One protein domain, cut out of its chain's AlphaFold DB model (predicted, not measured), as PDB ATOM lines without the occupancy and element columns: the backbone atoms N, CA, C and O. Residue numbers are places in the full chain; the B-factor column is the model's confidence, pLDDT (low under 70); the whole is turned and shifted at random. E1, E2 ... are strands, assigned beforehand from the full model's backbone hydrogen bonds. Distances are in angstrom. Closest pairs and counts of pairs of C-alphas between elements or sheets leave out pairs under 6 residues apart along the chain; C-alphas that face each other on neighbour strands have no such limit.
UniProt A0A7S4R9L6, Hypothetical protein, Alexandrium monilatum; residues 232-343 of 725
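AT A GLANCE: This is residues 232 to 343 of the 725 residues of the protein "Hypothetical protein" of Alexandrium monilatum (UniProt A0A7S4R9L6). Two lobes sit end to end, each a single strongly twisted, curled sheet of five antiparallel strands that does not close into a barrel. The first lobe, E1 to E5, has long bent strands E2, E3 and E4 reaching out in twisted hairpins, the second, E6 to E10, is smaller, and a tail of residues 337 to 343 runs away from it. The printed part has 112 residues with no named helix and ten named strands, E1 to E10 in chain order, and its class is all strand. The sheets run E4 E3 E2 E1 E5 and E9 E8 E7 E6 E10. The whole is only just compact, close to loose, with a radius of gyration of the C-alphas of 15.8 A, and spans 42 by 37 by 30 A.

HOW THE PARTS SIT: In the first sheet, E3, residues 259 to 270, and E2, residues 247 to 256, form a hairpin at 152 degrees, with N 254 and O 261 2.8 A apart. E4, residues 273 to 282, an edge strand, forms a hairpin with E3 at 161 degrees, with N 264 and O 279 2.9 A apart. E2 bends by 69 degrees at residue 251. Its pairing is staggered: residues 247 to 249 pair with E1, residues 232 to 235, where N 233 and O 248 are 2.9 A apart, and residues 249 to 256 with E3. E5, residues 286 to 288, the other edge strand, is antiparallel to E1, with N 234 and O 287 2.7 A apart. In the second sheet, E8, residues 316 to 321, forms hairpins with E7, residues 305 to 311, where N 309 and O 318 are 2.8 A apart, and with E9, residues 324 to 329, where N 319 and O 326 are 2.8 A apart. E6, residues 295 to 298, is the antiparallel neighbour of E7, with N 296 and O 306 2.8 A apart, and of E10, residues 333 to 336, with N 336 and O 295 2.8 A apart. E9 and E10 meet only through their link. E5 and E10 are only just apart, their closest C-alphas 8.1 A from each other.

IN THESE COORDINATES: E1 begins at C-alpha 232, (33.647, -49.087, -17.893). E3 is 29.6 A long, E4 26.5 A and E2 23.3 A; E7 is 17.1 A, E9 16.2 A and E8 15.1 A. E10 ends at C-alpha 336, (34.837, -61.016, -16.797). E1 E2 E3 E4 and E6 E7 E8 E9 are meanders, each strand the antiparallel neighbour of the one before.

THE WHOLE: The C-alphas farthest apart, those of His 257 and Ser 343, are 51.1 A from each other. The printed part has no cut. The link from E1 to E2, 11 residues, is long. Mean pLDDT of the printed part is 81.5; residues 257 to 259, 268 to 274 and 337 to 343 are under 70.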
ATOM      1  N   ARG A 232      33.868 -50.019 -18.993       90.00
ATOM      2  CA  ARG A 232      33.647 -49.087 -17.893       90.00
ATOM      3  C   ARG A 232      34.974 -48.657 -17.296       90.00
ATOM      4  O   ARG A 232      35.792 -49.482 -16.891       90.00
ATOM      5  N   VAL A 233      35.171 -47.350 -17.209       92.50
ATOM      6  CA  VAL A 233      36.468 -46.769 -16.880       92.50
ATOM      7  C   VAL A 233      36.348 -45.626 -15.880       92.50
ATOM      8  O   VAL A 233      35.370 -44.881 -15.875       92.50
ATOM      9  N   THR A 234      37.347 -45.499 -15.014       90.94
ATOM     10  CA  THR A 234      37.515 -44.426 -14.038       90.94
ATOM     11  C   THR A 234      38.589 -43.459 -14.516       90.94
ATOM     12  O   THR A 234      39.703 -43.866 -14.847       90.94
ATOM     13  N   TRP A 235      38.272 -42.170 -14.496       91.06
ATOM     14  CA  TRP A 235      39.209 -41.084 -14.747       91.06
ATOM     15  C   TRP A 235      40.165 -40.889 -13.563       91.06
ATOM     16  O   TRP A 235      39.732 -40.720 -12.422       91.06
ATOM     17  N   THR A 236      41.473 -40.894 -13.830       89.12
ATOM     18  CA  THR A 236      42.529 -40.805 -12.799       89.12
ATOM     19  C   THR A 236      43.201 -39.441 -12.708       89.12
ATOM     20  O   THR A 236      44.205 -39.298 -12.016       89.12
ATOM     21  N   GLY A 237      42.766 -38.476 -13.513       86.06
ATOM     22  CA  GLY A 237      43.258 -37.104 -13.445       86.06
ATOM     23  C   GLY A 237      42.352 -36.240 -12.577       86.06
ATOM     24  O   GLY A 237      41.337 -36.696 -12.076       86.06
ATOM     25  N   SER A 238      42.656 -34.952 -12.483       83.56
ATOM     26  CA  SER A 238      41.715 -33.946 -11.990       83.56
ATOM     27  C   SER A 238      41.693 -32.793 -12.987       83.56
ATOM     28  O   SER A 238      42.749 -32.226 -13.271       83.56
ATOM     29  N   ASP A 239      40.520 -32.446 -13.506       85.56
ATOM     30  CA  ASP A 239      40.298 -31.223 -14.279       85.56
ATOM     31  C   ASP A 239      39.238 -30.372 -13.565       85.56
ATOM     32  O   ASP A 239      38.460 -30.880 -12.755       85.56
ATOM     33  N   LYS A 240      39.193 -29.071 -13.857       86.56
ATOM     34  CA  LYS A 240      38.195 -28.141 -13.320       86.56
ATOM     35  C   LYS A 240      36.765 -28.619 -13.594       86.56
ATOM     36  O   LYS A 240      35.889 -28.397 -12.761       86.56
ATOM     37  N   ASP A 241      36.565 -29.287 -14.727       85.69
ATOM     38  CA  ASP A 241      35.251 -29.733 -15.189       85.69
ATOM     39  C   ASP A 241      34.999 -31.234 -14.932       85.69
ATOM     40  O   ASP A 241      33.858 -31.685 -14.995       85.69
ATOM     41  N   ILE A 242      36.043 -32.012 -14.610       85.25
ATOM     42  CA  ILE A 242      35.977 -33.473 -14.435       85.25
ATOM     43  C   ILE A 242      36.763 -33.861 -13.172       85.25
ATOM     44  O   ILE A 242      37.998 -33.952 -13.216       85.25
ATOM     45  N   PRO A 243      36.081 -34.086 -12.033       84.19
ATOM     46  CA  PRO A 243      36.752 -34.491 -10.805       84.19
ATOM     47  C   PRO A 243      37.425 -35.863 -10.944       84.19
ATOM     48  O   PRO A 243      36.984 -36.722 -11.708       84.19
ATOM     49  N   GLU A 244      38.498 -36.078 -10.183       87.12
ATOM     50  CA  GLU A 244      39.163 -37.382 -10.087       87.12
ATOM     51  C   GLU A 244      38.201 -38.459  -9.572       87.12
ATOM     52  O   GLU A 244      37.373 -38.200  -8.698       87.12
ATOM     53  N   GLY A 245      38.297 -39.673 -10.121       85.81
ATOM     54  CA  GLY A 245      37.491 -40.818  -9.689       85.81
ATOM     55  C   GLY A 245      36.145 -40.967 -10.401       85.81
ATOM     56  O   GLY A 245      35.405 -41.911 -10.128       85.81
ATOM     57  N   VAL A 246      35.823 -40.080 -11.341       87.88
ATOM     58  CA  VAL A 246      34.612 -40.186 -12.162       87.88
ATOM     59  C   VAL A 246      34.619 -41.474 -12.971       87.88
ATOM     60  O   VAL A 246      35.603 -41.795 -13.634       87.88
ATOM     61  N   VAL A 247      33.480 -42.164 -12.977       90.75
ATOM     62  CA  VAL A 247      33.253 -43.377 -13.764       90.75
ATOM     63  C   VAL A 247      32.420 -43.059 -15.006       90.75
ATOM     64  O   VAL A 247      31.369 -42.427 -14.901       90.75
ATOM     65  N   GLY A 248      32.842 -43.562 -16.162       92.56
ATOM     66  CA  GLY A 248      32.071 -43.517 -17.404       92.56
ATOM     67  C   GLY A 248      32.221 -44.790 -18.236       92.56
ATOM     68  O   GLY A 248      32.873 -45.746 -17.814       92.56
ATOM     69  N   GLU A 249      31.576 -44.814 -19.398       94.12
ATOM     70  CA  GLU A 249      31.628 -45.918 -20.364       94.12
ATOM     71  C   GLU A 249      32.264 -45.441 -21.673       94.12
ATOM     72  O   GLU A 249      31.919 -44.366 -22.171       94.12
ATOM     73  N   VAL A 250      33.203 -46.215 -22.220       91.44
ATOM     74  CA  VAL A 250      33.838 -45.927 -23.511       91.44
ATOM     75  C   VAL A 250      32.788 -46.069 -24.613       91.44
ATOM     76  O   VAL A 250      32.337 -47.167 -24.906       91.44
ATOM     77  N   THR A 251      32.403 -44.975 -25.266       93.06
ATOM     78  CA  THR A 251      31.411 -44.984 -26.356       93.06
ATOM     79  C   THR A 251      32.045 -44.949 -27.742       93.06
ATOM     80  O   THR A 251      31.406 -45.314 -28.729       93.06
ATOM     81  N   LYS A 252      33.308 -44.518 -27.844       91.00
ATOM     82  CA  LYS A 252      34.052 -44.472 -29.108       91.00
ATOM     83  C   LYS A 252      35.559 -44.530 -28.873       91.00
ATOM     84  O   LYS A 252      36.054 -43.943 -27.915       91.00
ATOM     85  N   VAL A 253      36.272 -45.170 -29.795       88.12
ATOM     86  CA  VAL A 253      37.737 -45.235 -29.848       88.12
ATOM     87  C   VAL A 253      38.186 -44.569 -31.149       88.12
ATOM     88  O   VAL A 253      37.829 -45.039 -32.227       88.12
ATOM     89  N   ASP A 254      38.900 -43.449 -31.052       84.88
ATOM     90  CA  ASP A 254      39.402 -42.671 -32.188       84.88
ATOM     91  C   ASP A 254      40.937 -42.755 -32.243       84.88
ATOM     92  O   ASP A 254      41.616 -42.426 -31.274       84.88
ATOM     93  N   ASP A 255      41.505 -43.166 -33.379       78.00
ATOM     94  CA  ASP A 255      42.957 -43.156 -33.598       78.00
ATOM     95  C   ASP A 255      43.384 -41.793 -34.170       78.00
ATOM     96  O   ASP A 255      43.153 -41.511 -35.348       78.00
ATOM     97  N   ASP A 256      44.012 -40.938 -33.354       74.12
ATOM     98  CA  ASP A 256      44.573 -39.654 -33.799       74.12
ATOM     99  C   ASP A 256      46.114 -39.644 -33.698       74.12
ATOM    100  O   ASP A 256      46.750 -40.512 -33.097       74.12
ATOM    101  N   HIS A 257      46.748 -38.635 -34.291       54.62
ATOM    102  CA  HIS A 257      48.197 -38.464 -34.407       54.62
ATOM    103  C   HIS A 257      48.933 -38.378 -33.055       54.62
ATOM    104  O   HIS A 257      50.162 -38.480 -33.025       54.62
ATOM    105  N   TRP A 258      48.202 -38.198 -31.951       54.69
ATOM    106  CA  TRP A 258      48.720 -38.107 -30.580       54.69
ATOM    107  C   TRP A 258      48.535 -39.395 -29.757       54.69
ATOM    108  O   TRP A 258      48.997 -39.446 -28.616       54.69
ATOM    109  N   GLY A 259      47.897 -40.426 -30.322       66.81
ATOM    110  CA  GLY A 259      47.533 -41.677 -29.650       66.81
ATOM    111  C   GLY A 259      46.044 -42.003 -29.797       66.81
ATOM    112  O   GLY A 259      45.288 -41.237 -30.394       66.81
ATOM    113  N   THR A 260      45.620 -43.140 -29.248       70.38
ATOM    114  CA  THR A 260      44.207 -43.539 -29.232       70.38
ATOM    115  C   THR A 260      43.441 -42.722 -28.182       70.38
ATOM    116  O   THR A 260      43.824 -42.669 -27.010       70.38
ATOM    117  N   LEU A 261      42.383 -42.047 -28.628       75.31
ATOM    118  CA  LEU A 261      41.486 -41.217 -27.831       75.31
ATOM    119  C   LEU A 261      40.198 -41.984 -27.545       75.31
ATOM    120  O   LEU A 261      39.587 -42.563 -28.442       75.31
ATOM    121  N   TYR A 262      39.758 -41.940 -26.294       82.12
ATOM    122  CA  TYR A 262      38.550 -42.616 -25.841       82.12
ATOM    123  C   TYR A 262      37.484 -41.574 -25.552       82.12
ATOM    124  O   TYR A 262      37.675 -40.702 -24.699       82.12
ATOM    125  N   ARG A 263      36.363 -41.651 -26.271       86.12
ATOM    126  CA  ARG A 263      35.165 -40.895 -25.919       86.12
ATOM    127  C   ARG A 263      34.450 -41.639 -24.812       86.12
ATOM    128  O   ARG A 263      34.132 -42.812 -24.983       86.12
ATOM    129  N   ILE A 264      34.182 -40.950 -23.714       82.31
ATOM    130  CA  ILE A 264      33.501 -41.530 -22.563       82.31
ATOM    131  C   ILE A 264      32.265 -40.707 -22.247       82.31
ATOM    132  O   ILE A 264      32.342 -39.478 -22.165       82.31
ATOM    133  N   GLU A 265      31.145 -41.393 -22.045       83.75
ATOM    134  CA  GLU A 265      29.918 -40.804 -21.518       83.75
ATOM    135  C   GLU A 265      29.784 -41.139 -20.030       83.75
ATOM    136  O   GLU A 265      29.942 -42.286 -19.606       83.75
ATOM    137  N   GLY A 266      29.515 -40.118 -19.220       78.25
ATOM    138  CA  GLY A 266      29.384 -40.238 -17.771       78.25
ATOM    139  C   GLY A 266      28.300 -39.311 -17.236       78.25
ATOM    140  O   GLY A 266      27.943 -38.316 -17.865       78.25
ATOM    141  N   THR A 267      27.753 -39.651 -16.070       72.06
ATOM    142  CA  THR A 267      26.790 -38.810 -15.345       72.06
ATOM    143  C   THR A 267      27.471 -38.188 -14.141       72.06
ATOM    144  O   THR A 267      28.053 -38.887 -13.314       72.06
ATOM    145  N   PHE A 268      27.385 -36.864 -14.043       67.94
ATOM    146  CA  PHE A 268      28.053 -36.099 -13.001       67.94
ATOM    147  C   PHE A 268      27.019 -35.315 -12.206       67.94
ATOM    148  O   PHE A 268      26.146 -34.674 -12.799       67.94
ATOM    149  N   PRO A 269      27.119 -35.305 -10.872       57.69
ATOM    150  CA  PRO A 269      26.379 -34.362 -10.059       57.69
ATOM    151  C   PRO A 269      27.082 -32.999 -10.119       57.69
ATOM    152  O   PRO A 269      27.871 -32.655  -9.243       57.69
ATOM    153  N   VAL A 270      26.799 -32.200 -11.150       56.22
ATOM    154  CA  VAL A 270      27.184 -30.780 -11.165       56.22
ATOM    155  C   VAL A 270      25.956 -29.971 -10.758       56.22
ATOM    156  O   VAL A 270      24.955 -29.950 -11.466       56.22
ATOM    157  N   GLN A 271      26.004 -29.335  -9.583       55.06
ATOM    158  CA  GLN A 271      24.978 -28.386  -9.114       55.06
ATOM    159  C   GLN A 271      23.518 -28.880  -9.261       55.06
ATOM    160  O   GLN A 271      22.672 -28.193  -9.830       55.06
ATOM    161  N   ASN A 272      23.203 -30.067  -8.729       55.28
ATOM    162  CA  ASN A 272      21.853 -30.659  -8.744       55.28
ATOM    163  C   ASN A 272      21.254 -30.953 -10.138       55.28
ATOM    164  O   ASN A 272      20.049 -31.186 -10.234       55.28
ATOM    165  N   GLN A 273      22.052 -30.994 -11.210       56.53
ATOM    166  CA  GLN A 273      21.595 -31.463 -12.522       56.53
ATOM    167  C   GLN A 273      22.502 -32.579 -13.044       56.53
ATOM    168  O   GLN A 273      23.703 -32.398 -13.218       56.53
ATOM    169  N   SER A 274      21.913 -33.745 -13.315       62.75
ATOM    170  CA  SER A 274      22.580 -34.828 -14.036       62.75
ATOM    171  C   SER A 274      22.561 -34.501 -15.527       62.75
ATOM    172  O   SER A 274      21.551 -34.714 -16.201       62.75
ATOM    173  N   LYS A 275      23.659 -33.956 -16.047       75.62
ATOM    174  CA  LYS A 275      23.822 -33.742 -17.485       75.62
ATOM    175  C   LYS A 275      24.687 -34.860 -18.061       75.62
ATOM    176  O   LYS A 275      25.746 -35.162 -17.517       75.62
ATOM    177  N   HIS A 276      24.206 -35.491 -19.131       76.50
ATOM    178  CA  HIS A 276      25.018 -36.390 -19.943       76.50
ATOM    179  C   HIS A 276      25.921 -35.535 -20.825       76.50
ATOM    180  O   HIS A 276      25.440 -34.777 -21.669       76.50
ATOM    181  N   GLU A 277      27.220 -35.642 -20.608       85.12
ATOM    182  CA  GLU A 277      28.237 -35.019 -21.443       85.12
ATOM    183  C   GLU A 277      29.228 -36.103 -21.891       85.12
ATOM    184  O   GLU A 277      29.269 -37.205 -21.334       85.12
ATOM    185  N   SER A 278      29.953 -35.828 -22.974       86.94
ATOM    186  CA  SER A 278      30.936 -36.745 -23.548       86.94
ATOM    187  C   SER A 278      32.292 -36.059 -23.586       86.94
ATOM    188  O   SER A 278      32.395 -34.962 -24.142       86.94
ATOM    189  N   TRP A 279      33.329 -36.718 -23.081       89.44
ATOM    190  CA  TRP A 279      34.690 -36.178 -23.054       89.44
ATOM    191  C   TRP A 279      35.656 -37.106 -23.770       89.44
ATOM    192  O   TRP A 279      35.372 -38.289 -23.949       89.44
ATOM    193  N   MET A 280      36.785 -36.551 -24.206       90.31
ATOM    194  CA  MET A 280      37.849 -37.289 -24.876       90.31
ATOM    195  C   MET A 280      39.040 -37.425 -23.943       90.31
ATOM    196  O   MET A 280      39.522 -36.431 -23.400       90.31
ATOM    197  N   PHE A 281      39.527 -38.647 -23.800       88.62
ATOM    198  CA  PHE A 281      40.574 -38.974 -22.852       88.62
ATOM    199  C   PHE A 281      41.705 -39.745 -23.520       88.62
ATOM    200  O   PHE A 281      41.473 -40.586 -24.389       88.62
ATOM    201  N   LEU A 282      42.940 -39.463 -23.104       88.38
ATOM    202  CA  LEU A 282      44.077 -40.313 -23.435       88.38
ATOM    203  C   LEU A 282      44.008 -41.573 -22.574       88.38
ATOM    204  O   LEU A 282      43.719 -41.486 -21.383       88.38
ATOM    205  N   GLU A 283      44.392 -42.714 -23.142       83.56
ATOM    206  CA  GLU A 283      44.459 -44.012 -22.453       83.56
ATOM    207  C   GLU A 283      45.039 -43.941 -21.032       83.56
ATOM    208  O   GLU A 283      44.471 -44.454 -20.075       83.56
ATOM    209  N   ARG A 284      46.164 -43.234 -20.873       85.12
ATOM    210  CA  ARG A 284      46.885 -43.098 -19.596       85.12
ATOM    211  C   ARG A 284      46.093 -42.410 -18.479       85.12
ATOM    212  O   ARG A 284      46.588 -42.346 -17.357       85.12
ATOM    213  N   GLN A 285      44.954 -41.808 -18.806       89.81
ATOM    214  CA  GLN A 285      44.089 -41.091 -17.873       89.81
ATOM    215  C   GLN A 285      42.908 -41.952 -17.404       89.81
ATOM    216  O   GLN A 285      42.068 -41.464 -16.648       89.81
ATOM    217  N   LEU A 286      42.838 -43.209 -17.855       90.19
ATOM    218  CA  LEU A 286      41.754 -44.145 -17.588       90.19
ATOM    219  C   LEU A 286      42.261 -45.364 -16.808       90.19
ATOM    220  O   LEU A 286      43.416 -45.777 -16.925       90.19
ATOM    221  N   ARG A 287      41.377 -45.948 -16.001       88.12
ATOM    222  CA  ARG A 287      41.520 -47.260 -15.345       88.12
ATOM    223  C   ARG A 287      40.217 -48.027 -15.474       88.12
ATOM    224  O   ARG A 287      39.190 -47.391 -15.644       88.12
ATOM    225  N   HIS A 288      40.218 -49.347 -15.314       86.06
ATOM    226  CA  HIS A 288      38.960 -50.085 -15.188       86.06
ATOM    227  C   HIS A 288      38.173 -49.621 -13.955       86.06
ATOM    228  O   HIS A 288      38.720 -49.493 -12.857       86.06
ATOM    229  N   ALA A 289      36.881 -49.381 -14.158       88.62
ATOM    230  CA  ALA A 289      35.907 -49.194 -13.097       88.62
ATOM    231  C   ALA A 289      35.078 -50.468 -12.985       88.62
ATOM    232  O   ALA A 289      34.596 -50.962 -14.001       88.62
ATOM    233  N   PHE A 290      34.824 -50.947 -11.773       89.81
ATOM    234  CA  PHE A 290      33.952 -52.099 -11.588       89.81
ATOM    235  C   PHE A 290      32.822 -51.806 -10.591       89.81
ATOM    236  O   PHE A 290      32.743 -50.722 -10.002       89.81
ATOM    237  N   ARG A 291      31.837 -52.698 -10.534       89.75
ATOM    238  CA  ARG A 291      30.614 -52.624  -9.727       89.75
ATOM    239  C   ARG A 291      30.615 -53.752  -8.710       89.75
ATOM    240  O   ARG A 291      31.129 -54.834  -8.970       89.75
ATOM    241  N   ALA A 292      29.957 -53.526  -7.577       91.19
ATOM    242  CA  ALA A 292      29.555 -54.636  -6.725       91.19
ATOM    243  C   ALA A 292      28.729 -55.629  -7.561       91.19
ATOM    244  O   ALA A 292      27.753 -55.244  -8.206       91.19
ATOM    245  N   GLY A 293      29.148 -56.889  -7.567       93.25
ATOM    246  CA  GLY A 293      28.579 -57.948  -8.389       93.25
ATOM    247  C   GLY A 293      29.462 -58.410  -9.544       93.25
ATOM    248  O   GLY A 293      29.281 -59.545  -9.982       93.25
ATOM    249  N   ASP A 294      30.408 -57.585  -9.991       92.44
ATOM    250  CA  ASP A 294      31.286 -57.914 -11.112       92.44
ATOM    251  C   ASP A 294      32.171 -59.120 -10.781       92.44
ATOM    252  O   ASP A 294      32.653 -59.267  -9.656       92.44
ATOM    253  N   ILE A 295      32.379 -59.996 -11.763       92.69
ATOM    254  CA  ILE A 295      33.288 -61.134 -11.633       92.69
ATOM    255  C   ILE A 295      34.655 -60.697 -12.124       92.69
ATOM    256  O   ILE A 295      34.777 -60.162 -13.224       92.69
ATOM    257  N   VAL A 296      35.673 -60.913 -11.302       92.81
ATOM    258  CA  VAL A 296      37.040 -60.499 -11.595       92.81
ATOM    259  C   VAL A 296      38.029 -61.630 -11.366       92.81
ATOM    260  O   VAL A 296      37.823 -62.474 -10.495       92.81
ATOM    261  N   THR A 297      39.120 -61.628 -12.123       91.31
ATOM    262  CA  THR A 297      40.316 -62.430 -11.834       91.31
ATOM    263  C   THR A 297      41.447 -61.539 -11.359       91.31
ATOM    264  O   THR A 297      41.481 -60.348 -11.673       91.31
ATOM    265  N   THR A 298      42.386 -62.100 -10.597       86.88
ATOM    266  CA  THR A 298      43.615 -61.369 -10.262       86.88
ATOM    267  C   THR A 298      44.633 -61.448 -11.395       86.88
ATOM    268  O   THR A 298      44.799 -62.507 -11.990       86.88
ATOM    269  N   VAL A 299      45.340 -60.351 -11.670       79.69
ATOM    270  CA  VAL A 299      46.389 -60.295 -12.710       79.69
ATOM    271  C   VAL A 299      47.556 -61.238 -12.395       79.69
ATOM    272  O   VAL A 299      48.167 -61.792 -13.305       79.69
ATOM    273  N   ASP A 300      47.862 -61.428 -11.110       76.62
ATOM    274  CA  ASP A 300      48.975 -62.273 -10.664       76.62
ATOM    275  C   ASP A 300      48.602 -63.770 -10.640       76.62
ATOM    276  O   ASP A 300      49.479 -64.629 -10.713       76.62
ATOM    277  N   ASP A 301      47.305 -64.084 -10.571       80.44
ATOM    278  CA  ASP A 301      46.779 -65.448 -10.570       80.44
ATOM    279  C   ASP A 301      45.376 -65.496 -11.202       80.44
ATOM    280  O   ASP A 301      44.348 -65.292 -10.545       80.44
ATOM    281  N   ALA A 302      45.330 -65.789 -12.502       79.62
ATOM    282  CA  ALA A 302      44.079 -65.889 -13.251       79.62
ATOM    283  C   ALA A 302      43.182 -67.055 -12.786       79.62
ATOM    284  O   ALA A 302      42.000 -67.081 -13.125       79.62
ATOM    285  N   SER A 303      43.709 -68.009 -12.003       82.25
ATOM    286  CA  SER A 303      42.902 -69.100 -11.439       82.25
ATOM    287  C   SER A 303      41.998 -68.629 -10.293       82.25
ATOM    288  O   SER A 303      40.972 -69.250 -10.006       82.25
ATOM    289  N   GLN A 304      42.329 -67.496  -9.664       87.38
ATOM    290  CA  GLN A 304      41.519 -66.898  -8.611       87.38
ATOM    291  C   GLN A 304      40.429 -66.018  -9.219       87.38
ATOM    292  O   GLN A 304      40.634 -64.835  -9.488       87.38
ATOM    293  N   VAL A 305      39.244 -66.605  -9.390       92.38
ATOM    294  CA  VAL A 305      38.013 -65.888  -9.736       92.38
ATOM    295  C   VAL A 305      37.320 -65.435  -8.452       92.38
ATOM    296  O   VAL A 305      37.091 -66.230  -7.535       92.38
ATOM    297  N   GLY A 306      36.966 -64.158  -8.378       94.69
ATOM    298  CA  GLY A 306      36.250 -63.577  -7.252       94.69
ATOM    299  C   GLY A 306      35.134 -62.640  -7.696       94.69
ATOM    300  O   GLY A 306      35.086 -62.189  -8.837       94.69
ATOM    301  N   LYS A 307      34.207 -62.352  -6.783       96.69
ATOM    302  CA  LYS A 307      33.107 -61.410  -7.006       96.69
ATOM    303  C   LYS A 307      33.401 -60.111  -6.277       96.69
ATOM    304  O   LYS A 307      33.642 -60.122  -5.073       96.69
ATOM    305  N   VAL A 308      33.366 -58.993  -6.981       95.31
ATOM    306  CA  VAL A 308      33.520 -57.674  -6.380       95.31
ATOM    307  C   VAL A 308      32.354 -57.412  -5.427       95.31
ATOM    308  O   VAL A 308      31.191 -57.539  -5.806       95.31
ATOM    309  N   VAL A 309      32.655 -57.046  -4.186       96.06
ATOM    310  CA  VAL A 309      31.667 -56.764  -3.135       96.06
ATOM    311  C   VAL A 309      31.579 -55.270  -2.859       96.06
ATOM    312  O   VAL A 309      30.481 -54.733  -2.751       96.06
ATOM    313  N   GLU A 310      32.723 -54.589  -2.777       92.88
ATOM    314  CA  GLU A 310      32.786 -53.189  -2.357       92.88
ATOM    315  C   GLU A 310      33.947 -52.440  -3.024       92.88
ATOM    316  O   GLU A 310      34.962 -53.032  -3.393       92.88
ATOM    317  N   TYR A 311      33.799 -51.121  -3.157       87.56
ATOM    318  CA  TYR A 311      34.849 -50.202  -3.594       87.56
ATOM    319  C   TYR A 311      35.252 -49.273  -2.465       87.56
ATOM    320  O   TYR A 311      34.409 -48.589  -1.888       87.56
ATOM    321  N   SER A 312      36.554 -49.180  -2.223       83.12
ATOM    322  CA  SER A 312      37.120 -48.170  -1.345       83.12
ATOM    323  C   SER A 312      37.484 -46.917  -2.142       83.12
ATOM    324  O   SER A 312      37.963 -46.987  -3.279       83.12
ATOM    325  N   SER A 313      37.315 -45.748  -1.524       75.44
ATOM    326  CA  SER A 313      37.645 -44.444  -2.112       75.44
ATOM    327  C   SER A 313      39.132 -44.271  -2.446       75.44
ATOM    328  O   SER A 313      39.481 -43.410  -3.247       75.44
ATOM    329  N   ASN A 314      40.015 -45.104  -1.884       79.81
ATOM    330  CA  ASN A 314      41.456 -45.107  -2.169       79.81
ATOM    331  C   ASN A 314      41.860 -45.979  -3.381       79.81
ATOM    332  O   ASN A 314      43.048 -46.237  -3.578       79.81
ATOM    333  N   GLY A 315      40.900 -46.455  -4.184       80.88
ATOM    334  CA  GLY A 315      41.164 -47.217  -5.413       80.88
ATOM    335  C   GLY A 315      41.385 -48.721  -5.218       80.88
ATOM    336  O   GLY A 315      41.797 -49.400  -6.169       80.88
ATOM    337  N   TYR A 316      41.106 -49.234  -4.014       89.62
ATOM    338  CA  TYR A 316      41.046 -50.663  -3.715       89.62
ATOM    339  C   TYR A 316      39.629 -51.211  -3.901       89.62
ATOM    340  O   TYR A 316      38.633 -50.521  -3.685       89.62
ATOM    341  N   VAL A 317      39.563 -52.481  -4.271       93.38
ATOM    342  CA  VAL A 317      38.345 -53.231  -4.549       93.38
ATOM    343  C   VAL A 317      38.308 -54.427  -3.609       93.38
ATOM    344  O   VAL A 317      39.244 -55.229  -3.580       93.38
ATOM    345  N   GLY A 318      37.246 -54.539  -2.820       96.12
ATOM    346  CA  GLY A 318      36.966 -55.712  -2.006       96.12
ATOM    347  C   GLY A 318      36.407 -56.815  -2.895       96.12
ATOM    348  O   GLY A 318      35.305 -56.679  -3.421       96.12
ATOM    349  N   VAL A 319      37.159 -57.899  -3.073       96.62
ATOM    350  CA  VAL A 319      36.789 -59.050  -3.903       96.62
ATOM    351  C   VAL A 319      36.618 -60.280  -3.019       96.62
ATOM    352  O   VAL A 319      37.524 -60.658  -2.274       96.62
ATOM    353  N   GLN A 320      35.448 -60.908  -3.094       97.38
ATOM    354  CA  GLN A 320      35.139 -62.160  -2.417       97.38
ATOM    355  C   GLN A 320      35.581 -63.335  -3.288       97.38
ATOM    356  O   GLN A 320      34.927 -63.666  -4.279       97.38
ATOM    357  N   PHE A 321      36.675 -63.977  -2.893       94.00
ATOM    358  CA  PHE A 321      37.113 -65.261  -3.434       94.00
ATOM    359  C   PHE A 321      36.486 -66.413  -2.638       94.00
ATOM    360  O   PHE A 321      35.950 -66.210  -1.542       94.00
ATOM    361  N   LEU A 322      36.621 -67.645  -3.144       88.00
ATOM    362  CA  LEU A 322      36.282 -68.860  -2.385       88.00
ATOM    363  C   LEU A 322      37.084 -68.969  -1.075       88.00
ATOM    364  O   LEU A 322      36.587 -69.508  -0.092       88.00
ATOM    365  N   THR A 323      38.301 -68.420  -1.047       89.25
ATOM    366  CA  THR A 323      39.194 -68.419   0.123       89.25
ATOM    367  C   THR A 323      38.927 -67.277   1.110       89.25
ATOM    368  O   THR A 323      39.514 -67.267   2.189       89.25
ATOM    369  N   GLY A 324      38.057 -66.317   0.772       92.38
ATOM    370  CA  GLY A 324      37.719 -65.174   1.627       92.38
ATOM    371  C   GLY A 324      37.705 -63.824   0.900       92.38
ATOM    372  O   GLY A 324      37.989 -63.729  -0.294       92.38
ATOM    373  N   LEU A 325      37.362 -62.766   1.641       95.19
ATOM    374  CA  LEU A 325      37.382 -61.384   1.158       95.19
ATOM    375  C   LEU A 325      38.821 -60.851   1.143       95.19
ATOM    376  O   LEU A 325      39.519 -60.919   2.155       95.19
ATOM    377  N   ARG A 326      39.252 -60.274   0.020       95.62
ATOM    378  CA  ARG A 326      40.551 -59.596  -0.111       95.62
ATOM    379  C   ARG A 326      40.372 -58.206  -0.707       95.62
ATOM    380  O   ARG A 326      39.562 -58.018  -1.608       95.62
ATOM    381  N   TRP A 327      41.156 -57.249  -0.225       95.50
ATOM    382  CA  TRP A 327      41.212 -55.897  -0.777       95.50
ATOM    383  C   TRP A 327      42.382 -55.794  -1.742       95.50
ATOM    384  O   TRP A 327      43.535 -55.894  -1.328       95.50
ATOM    385  N   LEU A 328      42.083 -55.601  -3.022       92.69
ATOM    386  CA  LEU A 328      43.081 -55.557  -4.085       92.69
ATOM    387  C   LEU A 328      43.063 -54.184  -4.769       92.69
ATOM    388  O   LEU A 328      41.986 -53.621  -4.972       92.69
ATOM    389  N   PRO A 329      44.219 -53.610  -5.136       89.31
ATOM    390  CA  PRO A 329      44.261 -52.456  -6.023       89.31
ATOM    391  C   PRO A 329      43.497 -52.768  -7.313       89.31
ATOM    392  O   PRO A 329      43.704 -53.819  -7.914       89.31
ATOM    393  N   SER A 330      42.677 -51.833  -7.797       82.00
ATOM    394  CA  SER A 330      41.931 -51.975  -9.066       82.00
ATOM    395  C   SER A 330      42.794 -52.381 -10.272       82.00
ATOM    396  O   SER A 330      42.293 -52.991 -11.206       82.00
ATOM    397  N   GLN A 331      44.095 -52.074 -10.250       81.50
ATOM    398  CA  GLN A 331      45.059 -52.432 -11.298       81.50
ATOM    399  C   GLN A 331      45.462 -53.915 -11.307       81.50
ATOM    400  O   GLN A 331      46.080 -54.355 -12.269       81.50
ATOM    401  N   GLN A 332      45.168 -54.658 -10.236       86.50
ATOM    402  CA  GLN A 332      45.431 -56.094 -10.118       86.50
ATOM    403  C   GLN A 332      44.200 -56.943 -10.459       86.50
ATOM    404  O   GLN A 332      44.221 -58.145 -10.208       86.50
ATOM    405  N   LEU A 333      43.134 -56.345 -10.997       85.81
ATOM    406  CA  LEU A 333      41.878 -57.028 -11.292       85.81
ATOM    407  C   LEU A 333      41.516 -56.908 -12.771       85.81
ATOM    408  O   LEU A 333      41.640 -55.833 -13.356       85.81
ATOM    409  N   GLU A 334      41.013 -57.996 -13.345       81.50
ATOM    410  CA  GLU A 334      40.491 -58.058 -14.714       81.50
ATOM    411  C   GLU A 334      39.016 -58.459 -14.691       81.50
ATOM    412  O   GLU A 334      38.640 -59.371 -13.962       81.50
ATOM    413  N   LEU A 335      38.172 -57.749 -15.448       80.69
ATOM    414  CA  LEU A 335      36.716 -57.930 -15.465       80.69
ATOM    415  C   LEU A 335      36.300 -59.049 -16.431       80.69
ATOM    416  O   LEU A 335      36.669 -59.023 -17.601       80.69
ATOM    417  N   HIS A 336      35.440 -59.963 -15.975       75.06
ATOM    418  CA  HIS A 336      34.837 -61.016 -16.797       75.06
ATOM    419  C   HIS A 336      33.335 -60.805 -16.966       75.06
ATOM    420  O   HIS A 336      32.593 -60.637 -15.997       75.06
ATOM    421  N   THR A 337      32.854 -60.896 -18.206       46.91
ATOM    422  CA  THR A 337      31.415 -60.847 -18.495       46.91
ATOM    423  C   THR A 337      30.823 -62.256 -18.393       46.91
ATOM    424  O   THR A 337      30.761 -62.976 -19.384       46.91
ATOM    425  N   VAL A 338      30.377 -62.670 -17.203       42.97
ATOM    426  CA  VAL A 338      29.702 -63.970 -16.997       42.97
ATOM    427  C   VAL A 338      28.268 -63.739 -16.516       42.97
ATOM    428  O   VAL A 338      28.049 -63.073 -15.507       42.97
ATOM    429  N   ARG A 339      27.268 -64.283 -17.227       35.28
ATOM    430  CA  ARG A 339      25.864 -64.292 -16.774       35.28
ATOM    431  C   ARG A 339      25.549 -65.616 -16.083       35.28
ATOM    432  O   ARG A 339      25.589 -66.662 -16.722       35.28
ATOM    433  N   PHE A 340      25.188 -65.554 -14.805       35.25
ATOM    434  CA  PHE A 340      24.641 -66.693 -14.069       35.25
ATOM    435  C   PHE A 340      23.118 -66.744 -14.225       35.25
ATOM    436  O   PHE A 340      22.450 -65.709 -14.201       35.25
ATOM    437  N   LEU A 341      22.575 -67.950 -14.384       37.66
ATOM    438  CA  LEU A 341      21.149 -68.226 -14.218       37.66
ATOM    439  C   LEU A 341      20.969 -68.804 -12.812       37.66
ATOM    440  O   LEU A 341      21.444 -69.909 -12.549       37.66
ATOM    441  N   ASP A 342      20.328 -68.057 -11.915       34.94
ATOM    442  CA  ASP A 342      20.020 -68.546 -10.569       34.94
ATOM    443  C   ASP A 342      19.059 -69.745 -10.650       34.94
ATOM    444  O   ASP A 342      18.045 -69.718 -11.351       34.94
ATOM    445  N   SER A 343      19.400 -70.816  -9.935       37.25
ATOM    446  CA  SER A 343      18.574 -72.009  -9.735       37.25
ATOM    447  C   SER A 343      18.506 -72.257  -8.232       37.25
ATOM    448  O   SER A 343      19.524 -72.582  -7.627       37.25
TER     449      SER A 343